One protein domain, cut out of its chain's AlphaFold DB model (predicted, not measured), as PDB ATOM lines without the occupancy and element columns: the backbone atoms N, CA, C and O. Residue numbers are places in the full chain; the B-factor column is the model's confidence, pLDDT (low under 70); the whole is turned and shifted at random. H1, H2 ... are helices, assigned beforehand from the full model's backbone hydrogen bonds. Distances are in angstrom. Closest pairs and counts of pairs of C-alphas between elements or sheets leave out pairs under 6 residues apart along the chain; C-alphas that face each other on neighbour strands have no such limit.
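Overview. This is residues 1 to 124 of the 124 residues of the protein "DUF4145 domain-containing protein" of Microbacterium sp. HSID17254 (UniProt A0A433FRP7). Three long helices, H2, H4 and H5, pack together with their centres in a triangle, and the shorter H3 packs on H4 and H2 to complete a four-helix bundle. H1 makes a V with H2 at the end of the bundle where H2 and H5 begin, while H6 is set off past the end of H5 and touches no helix. The 124 printed residues hold six named helices, H1 to H6 in chain order, and no named strand; the class is all helix. The whole is compact, with a radius of gyration of the C-alphas of 15.9 A and spans of 45 by 39 by 28 A.

Arrangement. H1, residues 2 to 10, touches residues 14 to 15 alone of H2, residues 12 to 29, at a steep tilt of 49 degrees, opposite ways; the closest C-alphas are those of Leu 8 and Ala 15, 5.2 A apart. H2 is the hub, touching four helices. It touches H3, residues 44 to 53, with residues 20 to 27 alone; the closest C-alphas, of Glu 24 and Ala 44, are 6.1 A apart. H3 and H4, residues 59 to 74, form a helical hairpin at a shallow tilt of 2 degrees, with the C-alphas of Arg 52 and Pro 59 closest at 5.4 A. H4 touches H2 at a steep tilt of 39 degrees, opposite ways, closest at the C-alphas of Thr 17 and Gly 72, 4.2 A. H4 and H5, residues 84 to 101, form a second helical hairpin at 26 degrees, a shallow tilt, closest at the C-alphas of Val 61 and Ala 97, 5.3 A. H5 touches residues 12 to 19 alone of H2, the same way at a shallow tilt of 16 degrees, with the C-alphas of Pro 12 and Thr 84 closest at 5.5 A. H1 and H5 only just touch, and only at their ends, with 3 pairs of C-alphas within 8 A; the closest, of Phe 9 and Thr 84, are 6.3 A apart. H6, residues 104 to 117, is apart from the other five helices. In H2, H3, H5 and H6 every O i to N i+4 pair is within hydrogen-bond range; in H1 it is 4 of 5 and in H4 11 of 12.

Along the chain. H1 begins at C-alpha 2, (-4.780, -11.515, 17.817). H2 is 26.0 A long, H4 23.1 A, H5 25.9 A and H6 20.0 A. H6 ends at C-alpha 117, (-4.356, 6.054, 36.014).

Size, cuts and confidence. The C-alphas farthest apart, of Asp 79 and Ala 116, are 46.7 A apart. The printed part has no cut. Residues 30 to 43 make the long link from H2 to H3. Residues 1 to 7 and 121 to 124 have pLDDT under 70.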
ATOM      1  N   MET A   1      -6.115  -9.353  21.499       44.84
ATOM      2  CA  MET A   1      -7.015 -10.286  20.780       44.84
ATOM      3  C   MET A   1      -6.300 -11.187  19.756       44.84
ATOM      4  O   MET A   1      -6.557 -12.381  19.774       44.84
ATOM      5  N   LEU A   2      -5.376 -10.698  18.905       37.69
ATOM      6  CA  LEU A   2      -4.780 -11.515  17.817       37.69
ATOM      7  C   LEU A   2      -3.845 -12.675  18.235       37.69
ATOM      8  O   LEU A   2      -3.636 -13.593  17.450       37.69
ATOM      9  N   ARG A   3      -3.233 -12.633  19.429       49.34
ATOM     10  CA  ARG A   3      -2.283 -13.677  19.868       49.34
ATOM     11  C   ARG A   3      -2.971 -14.879  20.526       49.34
ATOM     12  O   ARG A   3      -2.577 -16.001  20.256       49.34
ATOM     13  N   ALA A   4      -4.021 -14.651  21.316       52.72
ATOM     14  CA  ALA A   4      -4.758 -15.719  21.999       52.72
ATOM     15  C   ALA A   4      -5.593 -16.574  21.028       52.72
ATOM     16  O   ALA A   4      -5.570 -17.796  21.109       52.72
ATOM     17  N   SER A   5      -6.256 -15.937  20.056       56.56
ATOM     18  CA  SER A   5      -7.036 -16.642  19.028       56.56
ATOM     19  C   SER A   5      -6.169 -17.534  18.139       56.56
ATOM     20  O   SER A   5      -6.584 -18.634  17.800       56.56
ATOM     21  N   ARG A   6      -4.943 -17.115  17.797       60.25
ATOM     22  CA  ARG A   6      -4.022 -17.945  17.003       60.25
ATOM     23  C   ARG A   6      -3.564 -19.198  17.737       60.25
ATOM     24  O   ARG A   6      -3.514 -20.247  17.115       60.25
ATOM     25  N   VAL A   7      -3.256 -19.091  19.028       68.12
ATOM     26  CA  VAL A   7      -2.833 -20.249  19.830       68.12
ATOM     27  C   VAL A   7      -3.970 -21.266  19.932       68.12
ATOM     28  O   VAL A   7      -3.738 -22.437  19.694       68.12
ATOM     29  N   LEU A   8      -5.208 -20.817  20.149       75.12
ATOM     30  CA  LEU A   8      -6.378 -21.698  20.239       75.12
ATOM     31  C   LEU A   8      -6.580 -22.614  19.014       75.12
ATOM     32  O   LEU A   8      -6.937 -23.779  19.174       75.12
ATOM     33  N   PHE A   9      -6.396 -22.083  17.803       75.00
ATOM     34  CA  PHE A   9      -6.619 -22.836  16.561       75.00
ATOM     35  C   PHE A   9      -5.353 -23.504  16.008       75.00
ATOM     36  O   PHE A   9      -5.470 -24.424  15.206       75.00
ATOM     37  N   ALA A  10      -4.162 -23.036  16.390       81.19
ATOM     38  CA  ALA A  10      -2.898 -23.625  15.946       81.19
ATOM     39  C   ALA A  10      -2.402 -24.736  16.879       81.19
ATOM     40  O   ALA A  10      -1.766 -25.670  16.406       81.19
ATOM     41  N   ASP A  11      -2.675 -24.619  18.181       87.38
ATOM     42  CA  ASP A  11      -2.204 -25.543  19.213       87.38
ATOM     43  C   ASP A  11      -3.160 -25.537  20.431       87.38
ATOM     44  O   ASP A  11      -2.987 -24.764  21.388       87.38
ATOM     45  N   PRO A  12      -4.206 -26.383  20.401       90.25
ATOM     46  CA  PRO A  12      -5.146 -26.526  21.510       90.25
ATOM     47  C   PRO A  12      -4.477 -26.930  22.836       90.25
ATOM     48  O   PRO A  12      -4.908 -26.474  23.898       90.25
ATOM     49  N   GLY A  13      -3.401 -27.723  22.800       90.56
ATOM     50  CA  GLY A  13      -2.674 -28.153  23.998       90.56
ATOM     51  C   GLY A  13      -2.005 -26.980  24.720       90.56
ATOM     52  O   GLY A  13      -2.199 -26.773  25.928       90.56
ATOM     53  N   VAL A  14      -1.305 -26.123  23.973       90.50
ATOM     54  CA  VAL A  14      -0.725 -24.881  24.506       90.50
ATOM     55  C   VAL A  14      -1.817 -23.937  25.009       90.50
ATOM     56  O   VAL A  14      -1.658 -23.318  26.066       90.50
ATOM     57  N   ALA A  15      -2.945 -23.842  24.302       92.44
ATOM     58  CA  ALA A  15      -4.076 -23.029  24.737       92.44
ATOM     59  C   ALA A  15      -4.653 -23.513  26.083       92.44
ATOM     60  O   ALA A  15      -4.828 -22.705  26.998       92.44
ATOM     61  N   ALA A  16      -4.868 -24.820  26.252       93.38
ATOM     62  CA  ALA A  16      -5.318 -25.409  27.513       93.38
ATOM     63  C   ALA A  16      -4.306 -25.193  28.650       93.38
ATOM     64  O   ALA A  16      -4.680 -24.821  29.767       93.38
ATOM     65  N   THR A  17      -3.011 -25.349  28.363       93.06
ATOM     66  CA  THR A  17      -1.935 -25.066  29.324       93.06
ATOM     67  C   THR A  17      -1.973 -23.607  29.794       93.06
ATOM     68  O   THR A  17      -1.794 -23.331  30.984       93.06
ATOM     69  N   ALA A  18      -2.270 -22.661  28.897       93.88
ATOM     70  CA  ALA A  18      -2.414 -21.250  29.250       93.88
ATOM     71  C   ALA A  18      -3.622 -20.979  30.168       93.88
ATOM     72  O   ALA A  18      -3.527 -20.130  31.062       93.88
ATOM     73  N   LEU A  19      -4.731 -21.716  30.016       94.62
ATOM     74  CA  LEU A  19      -5.871 -21.627  30.938       94.62
ATOM     75  C   LEU A  19      -5.470 -22.057  32.358       94.62
ATOM     76  O   LEU A  19      -5.698 -21.311  33.312       94.62
ATOM     77  N   ARG A  20      -4.776 -23.195  32.510       96.06
ATOM     78  CA  ARG A  20      -4.242 -23.633  33.818       96.06
ATOM     79  C   ARG A  20      -3.270 -22.610  34.408       96.06
ATOM     80  O   ARG A  20      -3.377 -22.274  35.586       96.06
ATOM     81  N   ALA A  21      -2.358 -22.076  33.597       95.62
ATOM     82  CA  ALA A  21      -1.417 -21.050  34.045       95.62
ATOM     83  C   ALA A  21      -2.126 -19.767  34.521       95.62
ATOM     84  O   ALA A  21      -1.615 -19.060  35.389       95.62
ATOM     85  N   THR A  22      -3.309 -19.461  33.981       96.31
ATOM     86  CA  THR A  22      -4.129 -18.325  34.424       96.31
ATOM     87  C   THR A  22      -4.662 -18.550  35.840       96.31
ATOM     88  O   THR A  22      -4.510 -17.667  36.683       96.31
ATOM     89  N   VAL A  23      -5.177 -19.748  36.141       97.56
ATOM     90  CA  VAL A  23      -5.585 -20.136  37.505       97.56
ATOM     91  C   VAL A  23      -4.405 -20.035  38.477       97.56
ATOM     92  O   VAL A  23      -4.526 -19.464  39.556       97.56
ATOM     93  N   GLU A  24      -3.227 -20.527  38.090       97.38
ATOM     94  CA  GLU A  24      -2.026 -20.469  38.935       97.38
ATOM     95  C   GLU A  24      -1.571 -19.040  39.249       97.38
ATOM     96  O   GLU A  24      -1.099 -18.785  40.361       97.38
ATOM     97  N   ARG A  25      -1.703 -18.121  38.284       96.44
ATOM     98  CA  ARG A  25      -1.397 -16.694  38.465       96.44
ATOM     99  C   ARG A  25      -2.413 -16.018  39.375       96.44
ATOM    100  O   ARG A  25      -1.998 -15.268  40.250       96.44
ATOM    101  N   PHE A  26      -3.699 -16.318  39.201       96.44
ATOM    102  CA  PHE A  26      -4.753 -15.838  40.093       96.44
ATOM    103  C   PHE A  26      -4.505 -16.294  41.539       96.44
ATOM    104  O   PHE A  26      -4.485 -15.484  42.458       96.44
ATOM    105  N   LEU A  27      -4.186 -17.572  41.749       97.56
ATOM    106  CA  LEU A  27      -3.845 -18.077  43.081       97.56
ATOM    107  C   LEU A  27      -2.642 -17.344  43.690       97.56
ATOM    108  O   LEU A  27      -2.620 -17.088  44.888       97.56
ATOM    109  N   THR A  28      -1.642 -16.980  42.880       96.88
ATOM    110  CA  THR A  28      -0.511 -16.171  43.357       96.88
ATOM    111  C   THR A  28      -0.951 -14.768  43.771       96.88
ATOM    112  O   THR A  28      -0.472 -14.289  44.796       96.88
ATOM    113  N   SER A  29      -1.850 -14.113  43.024       94.06
ATOM    114  CA  SER A  29      -2.376 -12.797  43.422       94.06
ATOM    115  C   SER A  29      -3.228 -12.858  44.689       94.06
ATOM    116  O   SER A  29      -3.215 -11.910  45.460       94.06
ATOM    117  N   GLU A  30      -3.875 -13.995  44.948       94.81
ATOM    118  CA  GLU A  30      -4.611 -14.280  46.188       94.81
ATOM    119  C   GLU A  30      -3.696 -14.670  47.368       94.81
ATOM    120  O   GLU A  30      -4.168 -15.110  48.415       94.81
ATOM    121  N   GLY A  31      -2.372 -14.559  47.212       95.69
ATOM    122  CA  GLY A  31      -1.396 -14.857  48.265       95.69
ATOM    123  C   GLY A  31      -1.043 -16.340  48.425       95.69
ATOM    124  O   GLY A  31      -0.252 -16.694  49.299       95.69
ATOM    125  N   ILE A  32      -1.556 -17.227  47.568       97.19
ATOM    126  CA  ILE A  32      -1.257 -18.663  47.621       97.19
ATOM    127  C   ILE A  32       0.057 -18.940  46.890       97.19
ATOM    128  O   ILE A  32       0.121 -18.998  45.654       97.19
ATOM    129  N   SER A  33       1.124 -19.144  47.662       96.06
ATOM    130  CA  SER A  33       2.482 -19.334  47.140       96.06
ATOM    131  C   SER A  33       2.612 -20.536  46.191       96.06
ATOM    132  O   SER A  33       2.044 -21.609  46.414       96.06
ATOM    133  N   ALA A  34       3.426 -20.369  45.143       96.25
ATOM    134  CA  ALA A  34       3.822 -21.440  44.227       96.25
ATOM    135  C   ALA A  34       4.930 -22.345  44.795       96.25
ATOM    136  O   ALA A  34       5.231 -23.391  44.223       96.25
ATOM    137  N   THR A  35       5.538 -21.963  45.917       96.75
ATOM    138  CA  THR A  35       6.592 -22.725  46.590       96.75
ATOM    139  C   THR A  35       6.282 -22.893  48.069       96.75
ATOM    140  O   THR A  35       5.615 -22.072  48.703       96.75
ATOM    141  N   ARG A  36       6.756 -23.998  48.634       93.88
ATOM    142  CA  ARG A  36       6.774 -24.235  50.078       93.88
ATOM    143  C   ARG A  36       7.891 -23.401  50.717       93.88
ATOM    144  O   ARG A  36       8.834 -23.031  50.016       93.88
ATOM    145  N   PRO A  37       7.875 -23.201  52.048       92.88
ATOM    146  CA  PRO A  37       9.006 -22.598  52.762       92.88
ATOM    147  C   PRO A  37      10.343 -23.323  52.530       92.88
ATOM    148  O   PRO A  37      11.397 -22.705  52.585       92.88
ATOM    149  N   SER A  38      10.306 -24.622  52.209       93.25
ATOM    150  CA  SER A  38      11.479 -25.420  51.825       93.25
ATOM    151  C   SER A  38      12.024 -25.124  50.419       93.25
ATOM    152  O   SER A  38      12.995 -25.749  50.002       93.25
ATOM    153  N   GLY A  39      11.381 -24.241  49.650       93.56
ATOM    154  CA  GLY A  39      11.704 -23.961  48.248       93.56
ATOM    155  C   GLY A  39      11.100 -24.950  47.245       93.56
ATOM    156  O   GLY A  39      11.171 -24.717  46.041       93.56
ATOM    157  N   GLN A  40      10.462 -26.032  47.705       95.38
ATOM    158  CA  GLN A  40       9.834 -27.018  46.821       95.38
ATOM    159  C   GLN A  40       8.615 -26.426  46.097       95.38
ATOM    160  O   GLN A  40       7.762 -25.797  46.725       95.38
ATOM    161  N   PHE A  41       8.503 -26.677  44.790       95.25
ATOM    162  CA  PHE A  41       7.346 -26.275  43.989       95.25
ATOM    163  C   PHE A  41       6.045 -26.931  44.476       95.25
ATOM    164  O   PHE A  41       6.022 -28.103  44.857       95.25
ATOM    165  N   ARG A  42       4.952 -26.171  44.422       96.12
ATOM    166  CA  ARG A  42       3.589 -26.614  44.718       96.12
ATOM    167  C   ARG A  42       2.771 -26.610  43.439       96.12
ATOM    168  O   ARG A  42       2.630 -25.577  42.787       96.12
ATOM    169  N   ASN A  43       2.202 -27.761  43.100       95.25
ATOM    170  CA  ASN A  43       1.363 -27.880  41.913       95.25
ATOM    171  C   ASN A  43       0.022 -27.135  42.084       95.25
ATOM    172  O   ASN A  43      -0.411 -26.839  43.200       95.25
ATOM    173  N   ALA A  44      -0.659 -26.859  40.968       96.00
ATOM    174  CA  ALA A  44      -1.958 -26.183  40.976       96.00
ATOM    175  C   ALA A  44      -2.997 -26.880  41.864       96.00
ATOM    176  O   ALA A  44      -3.769 -26.207  42.534       96.00
ATOM    177  N   HIS A  45      -3.009 -28.216  41.915       98.06
ATOM    178  CA  HIS A  45      -3.998 -28.963  42.695       98.06
ATOM    179  C   HIS A  45      -3.906 -28.660  44.192       98.06
ATOM    180  O   HIS A  45      -4.916 -28.377  44.829       98.06
ATOM    181  N   GLU A  46      -2.693 -28.684  44.748       97.75
ATOM    182  CA  GLU A  46      -2.444 -28.340  46.153       97.75
ATOM    183  C   GLU A  46      -2.851 -26.898  46.466       97.75
ATOM    184  O   GLU A  46      -3.410 -26.630  47.527       97.75
ATOM    185  N   ARG A  47      -2.576 -25.980  45.537       98.38
ATOM    186  CA  ARG A  47      -2.840 -24.548  45.710       98.38
ATOM    187  C   ARG A  47      -4.334 -24.222  45.618       98.38
ATOM    188  O   ARG A  47      -4.822 -23.442  46.426       98.38
ATOM    189  N   ILE A  48      -5.075 -24.857  44.702       98.62
ATOM    190  CA  ILE A  48      -6.541 -24.716  44.620       98.62
ATOM    191  C   ILE A  48      -7.192 -25.248  45.901       98.62
ATOM    192  O   ILE A  48      -8.091 -24.599  46.428       98.62
ATOM    193  N   LYS A  49      -6.731 -26.391  46.435       98.38
ATOM    194  CA  LYS A  49      -7.254 -26.932  47.704       98.38
ATOM    195  C   LYS A  49      -7.079 -25.956  48.863       98.38
ATOM    196  O   LYS A  49      -8.041 -25.683  49.561       98.38
ATOM    197  N   GLU A  50      -5.881 -25.409  49.045       97.94
ATOM    198  CA  GLU A  50      -5.636 -24.431  50.112       97.94
ATOM    199  C   GLU A  50      -6.514 -23.186  49.964       97.94
ATOM    200  O   GLU A  50      -7.156 -22.765  50.924       97.94
ATOM    201  N   TRP A  51      -6.581 -22.619  48.755       98.19
ATOM    202  CA  TRP A  51      -7.408 -21.445  48.486       98.19
ATOM    203  C   TRP A  51      -8.883 -21.701  48.797       98.19
ATOM    204  O   TRP A  51      -9.520 -20.868  49.441       98.19
ATOM    205  N   ARG A  52      -9.392 -22.869  48.383       98.12
ATOM    206  CA  ARG A  52     -10.749 -23.346  48.660       98.12
ATOM    207  C   ARG A  52     -11.024 -23.462  50.154       98.12
ATOM    208  O   ARG A  52     -12.064 -23.020  50.613       98.12
ATOM    209  N   ASP A  53     -10.108 -24.079  50.889       97.81
ATOM    210  CA  ASP A  53     -10.315 -24.429  52.297       97.81
ATOM    211  C   ASP A  53     -10.142 -23.207  53.231       97.81
ATOM    212  O   ASP A  53     -10.456 -23.285  54.416       97.81
ATOM    213  N   THR A  54      -9.666 -22.070  52.702       96.75
ATOM    214  CA  THR A  54      -9.469 -20.812  53.448       96.75
ATOM    215  C   THR A  54     -10.775 -20.033  53.675       96.75
ATOM    216  O   THR A  54     -10.836 -19.210  54.585       96.75
ATOM    217  N   ASP A  55     -11.815 -20.267  52.872       94.38
ATOM    218  CA  ASP A  55     -13.055 -19.481  52.905       94.38
ATOM    219  C   ASP A  55     -14.257 -20.343  52.462       94.38
ATOM    220  O   ASP A  55     -14.198 -20.975  51.400       94.38
ATOM    221  N   PRO A  56     -15.344 -20.393  53.258       94.75
ATOM    222  CA  PRO A  56     -16.501 -21.249  52.999       94.75
ATOM    223  C   PRO A  56     -17.257 -20.940  51.698       94.75
ATOM    224  O   PRO A  56     -17.967 -21.825  51.221       94.75
ATOM    225  N   ASP A  57     -17.093 -19.755  51.103       93.44
ATOM    226  CA  ASP A  57     -17.796 -19.367  49.870       93.44
ATOM    227  C   ASP A  57     -17.039 -19.783  48.590       93.44
ATOM    228  O   ASP A  57     -17.570 -19.749  47.476       93.44
ATOM    229  N   ARG A  58     -15.793 -20.249  48.728       96.38
ATOM    230  CA  ARG A  58     -14.915 -20.635  47.611       96.38
ATOM    231  C   ARG A  58     -15.100 -22.035  47.011       96.38
ATOM    232  O   ARG A  58     -14.675 -22.196  45.862       96.38
ATOM    233  N   PRO A  59     -15.697 -23.056  47.668       97.94
ATOM    234  CA  PRO A  59     -15.846 -24.403  47.105       97.94
ATOM    235  C   PRO A  59     -16.398 -24.444  45.681       97.94
ATOM    236  O   PRO A  59     -15.780 -25.053  44.808       97.94
ATOM    237  N   ALA A  60     -17.484 -23.717  45.412       97.12
ATOM    238  CA  ALA A  60     -18.116 -23.722  44.096       97.12
ATOM    239  C   ALA A  60     -17.223 -23.134  42.986       97.12
ATOM    240  O   ALA A  60     -17.338 -23.535  41.831       97.12
ATOM    241  N   VAL A  61     -16.342 -22.184  43.315       97.81
ATOM    242  CA  VAL A  61     -15.376 -21.608  42.366       97.81
ATOM    243  C   VAL A  61     -14.150 -22.511  42.221       97.81
ATOM    244  O   VAL A  61     -13.633 -22.699  41.120       97.81
ATOM    245  N   ALA A  62     -13.703 -23.127  43.315       98.31
ATOM    246  CA  ALA A  62     -12.577 -24.052  43.300       98.31
ATOM    247  C   ALA A  62     -12.840 -25.273  42.407       98.31
ATOM    248  O   ALA A  62     -11.927 -25.721  41.716       98.31
ATOM    249  N   ASP A  63     -14.076 -25.776  42.366       98.56
ATOM    250  CA  ASP A  63     -14.467 -26.868  41.467       98.56
ATOM    251  C   ASP A  63     -14.302 -26.485  39.985       98.56
ATOM    252  O   ASP A  63     -13.793 -27.279  39.187       98.56
ATOM    253  N   LEU A  64     -14.619 -25.235  39.625       98.50
ATOM    254  CA  LEU A  64     -14.377 -24.701  38.280       98.50
ATOM    255  C   LEU A  64     -12.870 -24.609  37.985       98.50
ATOM    256  O   LEU A  64     -12.412 -25.030  36.921       98.50
ATOM    257  N   PHE A  65     -12.064 -24.147  38.946       98.44
ATOM    258  CA  PHE A  65     -10.605 -24.142  38.810       98.44
ATOM    259  C   PHE A  65     -10.011 -25.549  38.680       98.44
ATOM    260  O   PHE A  65      -9.080 -25.742  37.893       98.44
ATOM    261  N   PHE A  66     -10.536 -26.547  39.396       98.62
ATOM    262  CA  PHE A  66     -10.099 -27.933  39.238       98.62
ATOM    263  C   PHE A  66     -10.402 -28.469  37.840       98.62
ATOM    264  O   PHE A  66      -9.538 -29.128  37.259       98.62
ATOM    265  N   ALA A  67     -11.572 -28.165  37.277       98.06
ATOM    266  CA  ALA A  67     -11.912 -28.552  35.911       98.06
ATOM    267  C   ALA A  67     -10.919 -27.959  34.893       98.06
ATOM    268  O   ALA A  67     -10.314 -28.699  34.113       98.06
ATOM    269  N   VAL A  68     -10.642 -26.651  34.976       97.19
ATOM    270  CA  VAL A  68      -9.654 -25.972  34.112       97.19
ATOM    271  C   VAL A  68      -8.250 -26.558  34.294       97.19
ATOM    272  O   VAL A  68      -7.521 -26.765  33.323       97.19
ATOM    273  N   LYS A  69      -7.863 -26.880  35.534       96.94
ATOM    274  CA  LYS A  69      -6.583 -27.526  35.849       96.94
ATOM    275  C   LYS A  69      -6.450 -28.891  35.178       96.94
ATOM    276  O   LYS A  69      -5.364 -29.213  34.706       96.94
ATOM    277  N   TRP A  70      -7.493 -29.722  35.194       96.88
ATOM    278  CA  TRP A  70      -7.449 -31.037  34.548       96.88
ATOM    279  C   TRP A  70      -7.317 -30.907  33.035       96.88
ATOM    280  O   TRP A  70      -6.434 -31.543  32.466       96.88
ATOM    281  N   LEU A  71      -8.081 -30.007  32.417       94.25
ATOM    282  CA  LEU A  71      -7.973 -29.730  30.987       94.25
ATOM    283  C   LEU A  71      -6.562 -29.261  30.597       94.25
ATOM    284  O   LEU A  71      -5.919 -29.836  29.723       94.25
ATOM    285  N   GLY A  72      -6.024 -28.266  31.305       93.06
ATOM    286  CA  GLY A  72      -4.672 -27.764  31.053       93.06
ATOM    287  C   GLY A  72      -3.540 -28.696  31.491       93.06
ATOM    288  O   GLY A  72      -2.380 -28.351  31.290       93.06
ATOM    289  N   ASN A  73      -3.839 -29.837  32.119       93.44
ATOM    290  CA  ASN A  73      -2.872 -30.909  32.364       93.44
ATOM    291  C   ASN A  73      -2.808 -31.885  31.184       93.44
ATOM    292  O   ASN A  73      -1.743 -32.409  30.893       93.44
ATOM    293  N   VAL A  74      -3.923 -32.114  30.484       93.00
ATOM    294  CA  VAL A  74      -3.912 -32.900  29.239       93.00
ATOM    295  C   VAL A  74      -3.065 -32.182  28.184       93.00
ATOM    296  O   VAL A  74      -2.198 -32.793  27.570       93.00
ATOM    297  N   GLY A  75      -3.223 -30.860  28.068       88.06
ATOM    298  CA  GLY A  75      -2.502 -30.045  27.085       88.06
ATOM    299  C   GLY A  75      -0.985 -29.914  27.275       88.06
ATOM    300  O   GLY A  75      -0.344 -29.281  26.442       88.06
ATOM    301  N   THR A  76      -0.391 -30.456  28.347       85.25
ATOM    302  CA  THR A  76       1.075 -30.439  28.531       85.25
ATOM    303  C   THR A  76       1.794 -31.615  27.875       85.25
ATOM    304  O   THR A  76       3.021 -31.617  27.833       85.25
ATOM    305  N   HIS A  77       1.056 -32.623  27.415       82.94
ATOM    306  CA  HIS A  77       1.619 -33.786  26.742       82.94
ATOM    307  C   HIS A  77       1.781 -33.510  25.237       82.94
ATOM    308  O   HIS A  77       0.895 -32.921  24.623       82.94
ATOM    309  N   GLU A  78       2.914 -33.909  24.643       74.31
ATOM    310  CA  GLU A  78       3.207 -33.674  23.213       74.31
ATOM    311  C   GLU A  78       2.229 -34.401  22.275       74.31
ATOM    312  O   GLU A  78       2.007 -33.963  21.150       74.31
ATOM    313  N   ASP A  79       1.625 -35.490  22.748       80.44
ATOM    314  CA  ASP A  79       0.603 -36.292  22.077       80.44
ATOM    315  C   ASP A  79      -0.830 -35.884  22.460       80.44
ATOM    316  O   ASP A  79      -1.768 -36.638  22.211       80.44
ATOM    317  N   SER A  80      -1.015 -34.701  23.061       82.38
ATOM    318  CA  SER A  80      -2.342 -34.201  23.420       82.38
ATOM    319  C   SER A  80      -3.265 -34.146  22.200       82.38
ATOM    320  O   SER A  80      -2.985 -33.477  21.206       82.38
ATOM    321  N   ASP A  81      -4.412 -34.808  22.321       87.38
ATOM    322  CA  ASP A  81      -5.474 -34.886  21.320       87.38
ATOM    323  C   ASP A  81      -6.602 -33.871  21.566       87.38
ATOM    324  O   ASP A  81      -7.688 -33.994  20.998       87.38
ATOM    325  N   LEU A  82      -6.340 -32.845  22.388       92.06
ATOM    326  CA  LEU A  82      -7.329 -31.828  22.728       92.06
ATOM    327  C   LEU A  82      -7.864 -31.138  21.477       92.06
ATOM    328  O   LEU A  82      -7.133 -30.560  20.669       92.06
ATOM    329  N   THR A  83      -9.182 -31.116  21.369       93.19
ATOM    330  CA  THR A  83      -9.876 -30.371  20.333       93.19
ATOM    331  C   THR A  83      -9.992 -28.900  20.720       93.19
ATOM    332  O   THR A  83     -10.083 -28.528  21.892       93.19
ATOM    333  N   THR A  84     -10.092 -28.021  19.722       91.94
ATOM    334  CA  THR A  84     -10.403 -26.603  19.961       91.94
ATOM    335  C   THR A  84     -11.695 -26.410  20.769       91.94
ATOM    336  O   THR A  84     -11.788 -25.466  21.551       91.94
ATOM    337  N   MET A  85     -12.687 -27.292  20.603       93.81
ATOM    338  CA  MET A  85     -13.958 -27.201  21.329       93.81
ATOM    339  C   MET A  85     -13.785 -27.473  22.823       93.81
ATOM    340  O   MET A  85     -14.291 -26.696  23.627       93.81
ATOM    341  N   GLU A  86     -13.007 -28.486  23.201       94.62
ATOM    342  CA  GLU A  86     -12.716 -28.773  24.613       94.62
ATOM    343  C   GLU A  86     -11.962 -27.618  25.280       94.62
ATOM    344  O   GLU A  86     -12.239 -27.262  26.426       94.62
ATOM    345  N   VAL A  87     -11.059 -26.959  24.545       94.38
ATOM    346  CA  VAL A  87     -10.383 -25.750  25.036       94.38
ATOM    347  C   VAL A  87     -11.361 -24.592  25.225       94.38
ATOM    348  O   VAL A  87     -11.283 -23.883  26.229       94.38
ATOM    349  N   LEU A  88     -12.289 -24.387  24.285       93.88
ATOM    350  CA  LEU A  88     -13.327 -23.361  24.404       93.88
ATOM    351  C   LEU A  88     -14.257 -23.622  25.593       93.88
ATOM    352  O   LEU A  88     -14.626 -22.675  26.288       93.88
ATOM    353  N   ASP A  89     -14.593 -24.879  25.867       94.81
ATOM    354  CA  ASP A  89     -15.368 -25.246  27.051       94.81
ATOM    355  C   ASP A  89     -14.579 -24.967  28.335       94.81
ATOM    356  O   ASP A  89     -15.113 -24.356  29.261       94.81
ATOM    357  N   GLY A  90     -13.277 -25.267  28.364       94.94
ATOM    358  CA  GLY A  90     -12.395 -24.846  29.455       94.94
ATOM    359  C   GLY A  90     -12.352 -23.335  29.667       94.94
ATOM    360  O   GLY A  90     -12.370 -22.866  30.805       94.94
ATOM    361  N   ALA A  91     -12.316 -22.559  28.582       95.25
ATOM    362  CA  ALA A  91     -12.335 -21.103  28.656       95.25
ATOM    363  C   ALA A  91     -13.657 -20.580  29.240       95.25
ATOM    364  O   ALA A  91     -13.626 -19.666  30.057       95.25
ATOM    365  N   ARG A  92     -14.800 -21.185  28.885       95.81
ATOM    366  CA  ARG A  92     -16.114 -20.857  29.474       95.81
ATOM    367  C   ARG A  92     -16.183 -21.190  30.961       95.81
ATOM    368  O   ARG A  92     -16.711 -20.403  31.736       95.81
ATOM    369  N   VAL A  93     -15.632 -22.333  31.367       97.56
ATOM    370  CA  VAL A  93     -15.558 -22.716  32.787       97.56
ATOM    371  C   VAL A  93     -14.713 -21.714  33.578       97.56
ATOM    372  O   VAL A  93     -15.091 -21.328  34.684       97.56
ATOM    373  N   LEU A  94     -13.586 -21.264  33.015       96.75
ATOM    374  CA  LEU A  94     -12.745 -20.243  33.640       96.75
ATOM    375  C   LEU A  94     -13.441 -18.875  33.708       96.75
ATOM    376  O   LEU A  94     -13.318 -18.183  34.717       96.75
ATOM    377  N   ASP A  95     -14.167 -18.499  32.656       95.00
ATOM    378  CA  ASP A  95     -14.957 -17.266  32.606       95.00
ATOM    379  C   ASP A  95     -16.025 -17.247  33.705       95.00
ATOM    380  O   ASP A  95     -16.082 -16.303  34.488       95.00
ATOM    381  N   GLU A  96     -16.775 -18.340  33.865       96.00
ATOM    382  CA  GLU A  96     -17.752 -18.495  34.949       96.00
ATOM    383  C   GLU A  96     -17.098 -18.399  36.337       96.00
ATOM    384  O   GLU A  96     -17.645 -17.771  37.247       96.00
ATOM    385  N   ALA A  97     -15.905 -18.977  36.518       96.06
ATOM    386  CA  ALA A  97     -15.181 -18.884  37.785       96.06
ATOM    387  C   ALA A  97     -14.860 -17.425  38.143       96.06
ATOM    388  O   ALA A  97     -15.086 -16.996  39.274       96.06
ATOM    389  N   PHE A  98     -14.377 -16.648  37.173       94.00
ATOM    390  CA  PHE A  98     -14.085 -15.233  37.378       94.00
ATOM    391  C   PHE A  98     -15.338 -14.368  37.469       94.00
ATOM    392  O   PHE A  98     -15.338 -13.415  38.242       94.00
ATOM    393  N   HIS A  99     -16.421 -14.719  36.780       91.62
ATOM    394  CA  HIS A  99     -17.702 -14.035  36.925       91.62
ATOM    395  C   HIS A  99     -18.263 -14.149  38.351       91.62
ATOM    396  O   HIS A  99     -18.817 -13.189  38.878       91.62
ATOM    397  N   ARG A 100     -18.075 -15.302  39.010       92.75
ATOM    398  CA  ARG A 100     -18.477 -15.494  40.415       92.75
ATOM    399  C   ARG A 100     -17.598 -14.744  41.408       92.75
ATOM    400  O   ARG A 100     -18.086 -14.344  42.458       92.75
ATOM    401  N   LEU A 101     -16.312 -14.591  41.098       90.88
ATOM    402  CA  LEU A 101     -15.351 -13.915  41.974       90.88
ATOM    403  C   LEU A 101     -15.408 -12.397  41.865       90.88
ATOM    404  O   LEU A 101     -15.233 -11.702  42.861       90.88
ATOM    405  N   PHE A 102     -15.620 -11.882  40.659       85.81
ATOM    406  CA  PHE A 102     -15.585 -10.457  40.387       85.81
ATOM    407  C   PHE A 102     -16.996  -9.959  40.119       85.81
ATOM    408  O   PHE A 102     -17.566 -10.168  39.048       85.81
ATOM    409  N   THR A 103     -17.563  -9.278  41.112       82.62
ATOM    410  CA  THR A 103     -18.902  -8.709  40.994       82.62
ATOM    411  C   THR A 103     -18.882  -7.418  40.172       82.62
ATOM    412  O   THR A 103     -17.867  -6.723  40.086       82.62
ATOM    413  N   GLY A 104     -20.023  -7.065  39.571       75.69
ATOM    414  CA  GLY A 104     -20.166  -5.840  38.770       75.69
ATOM    415  C   GLY A 104     -19.661  -4.565  39.470       75.69
ATOM    416  O   GLY A 104     -18.862  -3.841  38.875       75.69
ATOM    417  N   PRO A 105     -20.043  -4.296  40.736       79.12
ATOM    418  CA  PRO A 105     -19.544  -3.138  41.480       79.12
ATOM    419  C   PRO A 105     -18.014  -3.088  41.626       79.12
ATOM    420  O   PRO A 105     -17.427  -2.011  41.472       79.12
ATOM    421  N   ASP A 106     -17.371  -4.232  41.879       80.94
ATOM    422  CA  ASP A 106     -15.912  -4.325  42.030       80.94
ATOM    423  C   ASP A 106     -15.209  -4.069  40.694       80.94
ATOM    424  O   ASP A 106     -14.251  -3.293  40.620       80.94
ATOM    425  N   ILE A 107     -15.738  -4.649  39.612       82.25
ATOM    426  CA  ILE A 107     -15.231  -4.456  38.248       82.25
ATOM    427  C   ILE A 107     -15.327  -2.983  37.842       82.25
ATOM    428  O   ILE A 107     -14.362  -2.421  37.315       82.25
ATOM    429  N   ASP A 108     -16.450  -2.323  38.123       86.50
ATOM    430  CA  ASP A 108     -16.647  -0.912  37.793       86.50
ATOM    431  C   ASP A 108     -15.680  -0.001  38.563       86.50
ATOM    432  O   ASP A 108     -15.144   0.971  38.016       86.50
ATOM    433  N   ALA A 109     -15.427  -0.302  39.839       85.31
ATOM    434  CA  ALA A 109     -14.456   0.427  40.651       85.31
ATOM    435  C   ALA A 109     -13.019   0.235  40.139       85.31
ATOM    436  O   ALA A 109     -12.269   1.213  39.994       85.31
ATOM    437  N   GLN A 110     -12.655  -1.000  39.791       82.75
ATOM    438  CA  GLN A 110     -11.368  -1.333  39.186       82.75
ATOM    439  C   GLN A 110     -11.183  -0.592  37.851       82.75
ATOM    440  O   GLN A 110     -10.150   0.042  37.622       82.75
ATOM    441  N   ALA A 111     -12.204  -0.607  36.989       86.94
ATOM    442  CA  ALA A 111     -12.183   0.051  35.688       86.94
ATOM    443  C   ALA A 111     -11.993   1.568  35.820       86.94
ATOM    444  O   ALA A 111     -11.159   2.148  35.120       86.94
ATOM    445  N   ARG A 112     -12.702   2.220  36.755       91.69
ATOM    446  CA  ARG A 112     -12.505   3.652  37.050       91.69
ATOM    447  C   ARG A 112     -11.069   3.952  37.470       91.69
ATOM    448  O   ARG A 112     -10.485   4.909  36.964       91.69
ATOM    449  N   THR A 113     -10.493   3.118  38.335       89.31
ATOM    450  CA  THR A 113      -9.104   3.264  38.795       89.31
ATOM    451  C   THR A 113      -8.112   3.161  37.636       89.31
ATOM    452  O   THR A 113      -7.261   4.036  37.472       89.31
ATOM    453  N   ILE A 114      -8.254   2.141  36.785       88.62
ATOM    454  CA  ILE A 114      -7.383   1.933  35.618       88.62
ATOM    455  C   ILE A 114      -7.491   3.104  34.634       88.62
ATOM    456  O   ILE A 114      -6.477   3.612  34.152       88.62
ATOM    457  N   ASN A 115      -8.714   3.558  34.353       91.88
ATOM    458  CA  ASN A 115      -8.962   4.665  33.431       91.88
ATOM    459  C   ASN A 115      -8.375   5.982  33.953       91.88
ATOM    460  O   ASN A 115      -7.738   6.708  33.189       91.88
ATOM    461  N   ALA A 116      -8.529   6.268  35.249       91.75
ATOM    462  CA  ALA A 116      -7.943   7.448  35.884       91.75
ATOM    463  C   ALA A 116      -6.406   7.421  35.841       91.75
ATOM    464  O   ALA A 116      -5.775   8.439  35.555       91.75
ATOM    465  N   ALA A 117      -5.803   6.249  36.054       90.56
ATOM    466  CA  ALA A 117      -4.356   6.054  36.014       90.56
ATOM    467  C   ALA A 117      -3.781   5.919  34.589       90.56
ATOM    468  O   ALA A 117      -2.561   5.902  34.424       90.56
ATOM    469  N   LYS A 118      -4.634   5.803  33.558       88.88
ATOM    470  CA  LYS A 118      -4.252   5.449  32.176       88.88
ATOM    471  C   LYS A 118      -3.344   4.214  32.119       88.88
ATOM    472  O   LYS A 118      -2.417   4.131  31.313       88.88
ATOM    473  N   GLY A 119      -3.601   3.256  33.001       82.62
ATOM    474  CA  GLY A 119      -2.749   2.094  33.205       82.62
ATOM    475  C   GLY A 119      -3.163   1.300  34.443       82.62
ATOM    476  O   GLY A 119      -3.975   1.772  35.235       82.62
ATOM    477  N   PRO A 120      -2.641   0.076  34.619       77.75
ATOM    478  CA  PRO A 120      -2.956  -0.734  35.790       77.75
ATOM    479  C   PRO A 120      -2.488  -0.042  37.076       77.75
ATOM    480  O   PRO A 120      -1.378   0.496  37.121       77.75
ATOM    481  N   SER A 121      -3.298  -0.110  38.137       69.88
ATOM    482  CA  SER A 121      -2.853   0.271  39.477       69.88
ATOM    483  C   SER A 121      -1.848  -0.770  39.966       69.88
ATOM    484  O   SER A 121      -2.219  -1.849  40.426       69.88
ATOM    485  N   ARG A 122      -0.560  -0.478  39.817       60.28
ATOM    486  CA  ARG A 122       0.487  -1.288  40.436       60.28
ATOM    487  C   ARG A 122       0.533  -0.893  41.909       60.28
ATOM    488  O   ARG A 122       0.974   0.214  42.209       60.28
ATOM    489  N   GLN A 123       0.034  -1.742  42.807       48.38
ATOM    490  CA  GLN A 123       0.488  -1.641  44.193       48.38
ATOM    491  C   GLN A 123       1.973  -2.045  44.229       48.38
ATOM    492  O   GLN A 123       2.348  -2.952  43.476       48.38
ATOM    493  N   PRO A 124       2.817  -1.316  44.981       37.50
ATOM    494  CA  PRO A 124       4.223  -1.665  45.159       37.50
ATOM    495  C   PRO A 124       4.399  -3.022  45.848       37.50
ATOM    496  O   PRO A 124       3.518  -3.396  46.653       37.50
TER     497      PRO A 124